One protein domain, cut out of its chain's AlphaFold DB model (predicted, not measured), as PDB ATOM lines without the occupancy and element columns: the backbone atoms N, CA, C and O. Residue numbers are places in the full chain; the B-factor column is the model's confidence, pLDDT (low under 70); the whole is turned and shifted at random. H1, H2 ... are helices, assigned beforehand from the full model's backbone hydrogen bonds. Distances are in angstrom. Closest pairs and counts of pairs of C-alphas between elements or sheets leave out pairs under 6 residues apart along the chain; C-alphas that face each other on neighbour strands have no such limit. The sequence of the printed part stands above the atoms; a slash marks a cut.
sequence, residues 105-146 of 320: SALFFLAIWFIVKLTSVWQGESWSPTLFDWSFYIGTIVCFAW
ATOM      1  N   SER A 105     -57.427 -35.639 -27.797       81.62
ATOM      2  CA  SER A 105     -57.631 -35.569 -26.348       81.62
ATOM      3  C   SER A 105     -56.304 -35.558 -25.587       81.62
ATOM      4  O   SER A 105     -56.132 -34.752 -24.679       81.62
ATOM      5  N   ALA A 106     -55.340 -36.397 -25.972       85.19
ATOM      6  CA  ALA A 106     -54.023 -36.442 -25.347       85.19
ATOM      7  C   ALA A 106     -53.253 -35.127 -25.543       85.19
ATOM      8  O   ALA A 106     -52.680 -34.623 -24.583       85.19
ATOM      9  N   LEU A 107     -53.291 -34.529 -26.739       83.75
ATOM     10  CA  LEU A 107     -52.715 -33.206 -27.009       83.75
ATOM     11  C   LEU A 107     -53.370 -32.111 -26.165       83.75
ATOM     12  O   LEU A 107     -52.671 -31.259 -25.621       83.75
ATOM     13  N   PHE A 108     -54.695 -32.143 -26.029       84.25
ATOM     14  CA  PHE A 108     -55.435 -31.196 -25.202       84.25
ATOM     15  C   PHE A 108     -55.028 -31.292 -23.725       84.25
ATOM     16  O   PHE A 108     -54.680 -30.283 -23.113       84.25
ATOM     17  N   PHE A 109     -54.990 -32.503 -23.163       85.19
ATOM     18  CA  PHE A 109     -54.535 -32.699 -21.788       85.19
ATOM     19  C   PHE A 109     -53.057 -32.339 -21.619       85.19
ATOM     20  O   PHE A 109     -52.696 -31.757 -20.601       85.19
ATOM     21  N   LEU A 110     -52.208 -32.632 -22.608       87.19
ATOM     22  CA  LEU A 110     -50.796 -32.247 -22.597       87.19
ATOM     23  C   LEU A 110     -50.629 -30.723 -22.580       87.19
ATOM     24  O   LEU A 110     -49.767 -30.221 -21.864       87.19
ATOM     25  N   ALA A 111     -51.470 -29.986 -23.309       85.62
ATOM     26  CA  ALA A 111     -51.478 -28.528 -23.286       85.62
ATOM     27  C   ALA A 111     -51.906 -27.977 -21.915       85.62
ATOM     28  O   ALA A 111     -51.232 -27.100 -21.380       85.62
ATOM     29  N   ILE A 112     -52.969 -28.524 -21.310       87.62
ATOM     30  CA  ILE A 112     -53.378 -28.161 -19.938       87.62
ATOM     31  C   ILE A 112     -52.239 -28.438 -18.954       87.62
ATOM     32  O   ILE A 112     -51.889 -27.582 -18.144       87.62
ATOM     33  N   TRP A 113     -51.633 -29.620 -19.049       89.25
ATOM     34  CA  TRP A 113     -50.526 -30.022 -18.196       89.25
ATOM     35  C   TRP A 113     -49.318 -29.089 -18.334       89.25
ATOM     36  O   TRP A 113     -48.727 -28.668 -17.338       89.25
ATOM     37  N   PHE A 114     -48.988 -28.703 -19.565       87.00
ATOM     38  CA  PHE A 114     -47.925 -27.746 -19.847       87.00
ATOM     39  C   PHE A 114     -48.199 -26.377 -19.212       87.00
ATOM     40  O   PHE A 114     -47.291 -25.797 -18.622       87.00
ATOM     41  N   ILE A 115     -49.445 -25.889 -19.259       88.44
ATOM     42  CA  ILE A 115     -49.842 -24.635 -18.597       88.44
ATOM     43  C   ILE A 115     -49.627 -24.735 -17.081       88.44
ATOM     44  O   ILE A 115     -49.023 -23.836 -16.504       88.44
ATOM     45  N   VAL A 116     -50.033 -25.840 -16.444       88.81
ATOM     46  CA  VAL A 116     -49.838 -26.066 -14.997       88.81
ATOM     47  C   VAL A 116     -48.348 -26.084 -14.610       88.81
ATOM     48  O   VAL A 116     -47.944 -25.486 -13.604       88.81
ATOM     49  N   LYS A 117     -47.494 -26.730 -15.416       87.69
ATOM     50  CA  LYS A 117     -46.035 -26.716 -15.199       87.69
ATOM     51  C   LYS A 117     -45.429 -25.329 -15.423       87.69
ATOM     52  O   LYS A 117     -44.530 -24.928 -14.693       87.69
ATOM     53  N   LEU A 118     -45.937 -24.566 -16.387       87.06
ATOM     54  CA  LEU A 118     -45.472 -23.202 -16.623       87.06
ATOM     55  C   LEU A 118     -45.839 -22.272 -15.456       87.06
ATOM     56  O   LEU A 118     -45.015 -21.463 -15.037       87.06
ATOM     57  N   THR A 119     -47.045 -22.410 -14.896       88.31
ATOM     58  CA  THR A 119     -47.492 -21.595 -13.757       88.31
ATOM     59  C   THR A 119     -46.720 -21.893 -12.475       88.31
ATOM     60  O   THR A 119     -46.378 -20.955 -11.762       88.31
ATOM     61  N   SER A 120     -46.403 -23.161 -12.195       87.31
ATOM     62  CA  SER A 120     -45.582 -23.533 -11.023       87.31
ATOM     63  C   SER A 120     -44.174 -22.946 -11.117       87.31
ATOM     64  O   SER A 120     -43.661 -22.377 -10.157       87.31
ATOM     65  N   VAL A 121     -43.582 -22.979 -12.310       88.56
ATOM     66  CA  VAL A 121     -42.263 -22.380 -12.549       88.56
ATOM     67  C   VAL A 121     -42.298 -20.861 -12.422       88.56
ATOM     68  O   VAL A 121     -41.382 -20.266 -11.857       88.56
ATOM     69  N   TRP A 122     -43.379 -20.218 -12.869       87.75
ATOM     70  CA  TRP A 122     -43.570 -18.782 -12.666       87.75
ATOM     71  C   TRP A 122     -43.737 -18.402 -11.184       87.75
ATOM     72  O   TRP A 122     -43.350 -17.307 -10.787       87.75
ATOM     73  N   GLN A 123     -44.236 -19.323 -10.355       89.88
ATOM     74  CA  GLN A 123     -44.310 -19.187  -8.894       89.88
ATOM     75  C   GLN A 123     -42.980 -19.489  -8.177       89.88
ATOM     76  O   GLN A 123     -42.915 -19.416  -6.952       89.88
ATOM     77  N   GLY A 124     -41.908 -19.778  -8.922       87.00
ATOM     78  CA  GLY A 124     -40.564 -19.991  -8.383       87.00
ATOM     79  C   GLY A 124     -40.198 -21.455  -8.135       87.00
ATOM     80  O   GLY A 124     -39.112 -21.720  -7.618       87.00
ATOM     81  N   GLU A 125     -41.047 -22.415  -8.513       85.56
ATOM     82  CA  GLU A 125     -40.676 -23.830  -8.464       85.56
ATOM     83  C   GLU A 125     -39.681 -24.184  -9.582       85.56
ATOM     84  O   GLU A 125     -39.770 -23.722 -10.720       85.56
ATOM     85  N   SER A 126     -38.711 -25.047  -9.281       83.31
ATOM     86  CA  SER A 126     -37.784 -25.552 -10.302       83.31
ATOM     87  C   SER A 126     -38.498 -26.477 -11.298       83.31
ATOM     88  O   SER A 126     -39.321 -27.303 -10.896       83.31
ATOM     89  N   TRP A 127     -38.130 -26.412 -12.586       80.31
ATOM     90  CA  TRP A 127     -38.611 -27.342 -13.618       80.31
ATOM     91  C   TRP A 127     -37.990 -28.732 -13.418       80.31
ATOM     92  O   TRP A 127     -37.069 -29.136 -14.126       80.31
ATOM     93  N   SER A 128     -38.472 -29.469 -12.422       84.19
ATOM     94  CA  SER A 128     -38.111 -30.866 -12.198       84.19
ATOM     95  C   SER A 128     -39.328 -31.761 -12.460       84.19
ATOM     96  O   SER A 128     -40.442 -31.432 -12.028       84.19
ATOM     97  N   PRO A 129     -39.167 -32.848 -13.238       84.75
ATOM     98  CA  PRO A 129     -40.255 -33.776 -13.491       84.75
ATOM     99  C   PRO A 129     -40.515 -34.638 -12.251       84.75
ATOM    100  O   PRO A 129     -39.633 -35.368 -11.795       84.75
ATOM    101  N   THR A 130     -41.731 -34.570 -11.715       88.94
ATOM    102  CA  THR A 130     -42.173 -35.432 -10.610       88.94
ATOM    103  C   THR A 130     -42.576 -36.828 -11.108       88.94
ATOM    104  O   THR A 130     -42.739 -37.058 -12.308       88.94
ATOM    105  N   LEU A 131     -42.792 -37.781 -10.192       89.25
ATOM    106  CA  LEU A 131     -43.356 -39.098 -10.537       89.25
ATOM    107  C   LEU A 131     -44.733 -38.989 -11.218       89.25
ATOM    108  O   LEU A 131     -45.062 -39.802 -12.087       89.25
ATOM    109  N   PHE A 132     -45.525 -37.980 -10.851       87.81
ATOM    110  CA  PHE A 132     -46.808 -37.716 -11.489       87.81
ATOM    111  C   PHE A 132     -46.615 -37.273 -12.946       87.81
ATOM    112  O   PHE A 132     -47.281 -37.795 -13.837       87.81
ATOM    113  N   ASP A 133     -45.642 -36.399 -13.208       89.31
ATOM    114  CA  ASP A 133     -45.310 -35.901 -14.548       89.31
ATOM    115  C   ASP A 133     -44.918 -37.059 -15.470       89.31
ATOM    116  O   ASP A 133     -45.428 -37.179 -16.583       89.31
ATOM    117  N   TRP A 134     -44.069 -37.967 -14.981       90.50
ATOM    118  CA  TRP A 134     -43.689 -39.171 -15.717       90.50
ATOM    119  C   TRP A 134     -44.884 -40.072 -16.010       90.50
ATOM    120  O   TRP A 134     -45.029 -40.549 -17.135       90.50
ATOM    121  N   SER A 135     -45.772 -40.261 -15.034       88.69
ATOM    122  CA  SER A 135     -47.001 -41.041 -15.216       88.69
ATOM    123  C   SER A 135     -47.903 -40.418 -16.286       88.69
ATOM    124  O   SER A 135     -48.435 -41.125 -17.143       88.69
ATOM    125  N   PHE A 136     -48.020 -39.088 -16.288       89.44
ATOM    126  CA  PHE A 136     -48.775 -38.335 -17.281       89.44
ATOM    127  C   PHE A 136     -48.157 -38.445 -18.686       89.44
ATOM    128  O   PHE A 136     -48.870 -38.719 -19.657       89.44
ATOM    129  N   TYR A 137     -46.831 -38.303 -18.813       89.25
ATOM    130  CA  TYR A 137     -46.131 -38.454 -20.093       89.25
ATOM    131  C   TYR A 137     -46.255 -39.874 -20.648       89.25
ATOM    132  O   TYR A 137     -46.557 -40.040 -21.829       89.25
ATOM    133  N   ILE A 138     -46.100 -40.897 -19.803       90.88
ATOM    134  CA  ILE A 138     -46.288 -42.299 -20.193       90.88
ATOM    135  C   ILE A 138     -47.728 -42.531 -20.653       90.88
ATOM    136  O   ILE A 138     -47.934 -43.081 -21.733       90.88
ATOM    137  N   GLY A 139     -48.724 -42.073 -19.889       89.44
ATOM    138  CA  GLY A 139     -50.133 -42.183 -20.277       89.44
ATOM    139  C   GLY A 139     -50.419 -41.516 -21.624       89.44
ATOM    140  O   GLY A 139     -51.068 -42.106 -22.486       89.44
ATOM    141  N   THR A 140     -49.851 -40.331 -21.854       87.62
ATOM    142  CA  THR A 140     -49.941 -39.631 -23.142       87.62
ATOM    143  C   THR A 140     -49.332 -40.464 -24.274       87.62
ATOM    144  O   THR A 140     -50.001 -40.704 -25.279       87.62
ATOM    145  N   ILE A 141     -48.106 -40.973 -24.105       87.81
ATOM    146  CA  ILE A 141     -47.431 -41.825 -25.099       87.81
ATOM    147  C   ILE A 141     -48.260 -43.077 -25.406       87.81
ATOM    148  O   ILE A 141     -48.393 -43.447 -26.572       87.81
ATOM    149  N   VAL A 142     -48.858 -43.707 -24.393       89.06
ATOM    150  CA  VAL A 142     -49.727 -44.878 -24.573       89.06
ATOM    151  C   VAL A 142     -50.963 -44.526 -25.403       89.06
ATOM    152  O   VAL A 142     -51.301 -45.284 -26.307       89.06
ATOM    153  N   CYS A 143     -51.602 -43.374 -25.174       86.38
ATOM    154  CA  CYS A 143     -52.724 -42.906 -25.999       86.38
ATOM    155  C   CYS A 143     -52.316 -42.695 -27.467       86.38
ATOM    156  O   CYS A 143     -53.022 -43.145 -28.374       86.38
ATOM    157  N   PHE A 144     -51.157 -42.068 -27.711       83.38
ATOM    158  CA  PHE A 144     -50.604 -41.901 -29.060       83.38
ATOM    159  C   PHE A 144     -50.315 -43.246 -29.732       83.38
ATOM    160  O   PHE A 144     -50.727 -43.480 -30.871       83.38
ATOM    161  N   ALA A 145     -49.628 -44.144 -29.025       83.81
ATOM    162  CA  ALA A 145     -49.285 -45.466 -29.524       83.81
ATOM    163  C   ALA A 145     -50.540 -46.303 -29.796       83.81
ATOM    164  O   ALA A 145     -50.606 -46.990 -30.810       83.81
ATOM    165  N   TRP A 146     -51.561 -46.221 -28.943       85.38
ATOM    166  CA  TRP A 146     -52.824 -46.923 -29.147       85.38
ATOM    167  C   TRP A 146     -53.490 -46.508 -30.457       85.38
ATOM    168  O   TRP A 146     -53.812 -47.367 -31.279       85.38
TER     169      TRP A 146
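AT A GLANCE: This is residues 105 to 146 of the 320 residues of an uncharacterized protein of Celerinatantimonas diazotrophica (UniProt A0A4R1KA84). Two helices, H1 and H2, make a helical hairpin shaped like a narrow V, flat in outline: residues 106 to 110 of H1 meet residues 140 to 144 of H2, and the wide end is bridged by the short link. Residues 119 to 124, of which 119 to 122 belong to H1, stick out at that wide end. The printed part has 42 residues with two named helices, H1 then H2, and no named strand; the class is all helix. It is only just loose, close to compact, with a radius of gyration of the C-alphas of 11.2 A, and the C-alphas span 36 by 19 by 9 A.

IN THESE COORDINATES: H1 takes residues 105 to 122 and measures 25.8 A from first to last C-alpha. It begins with C-alpha 105 at (-57.631, -35.569, -26.348) and ends with C-alpha 122 at (-43.570, -18.782, -12.666). After a link of 8 residues, H2 takes residues 131 to 146, 22.3 A from first to last C-alpha, and ends with C-alpha 146 at (-52.824, -46.923, -29.147).

HOW THE PARTS SIT: H1 and H2 touch, with 5 pairs of C-alphas within 8 A. The closest C-alphas of the two are those of Ala 106 and Thr 140, 5.6 A apart. H1 touches H2 with residues 106 to 110 alone, and H2 touches H1 with residues 140 to 144 alone. The helices run opposite ways at a shallow tilt of 22 degrees, and their centres are 13.4 A apart. In H1 and H2 every O i to N i+4 pair is within hydrogen-bond range.

THE WHOLE: The two C-alphas farthest apart are those of Gly 124 and Trp 146, at 36.1 A. The first and last printed C-alphas, of Ser 105 and Trp 146, are 12.6 A apart. The printed part has no cut, and the link from H1 to H2 is short. The mean pLDDT of the printed part is 87.0, and no printed residue is under 70.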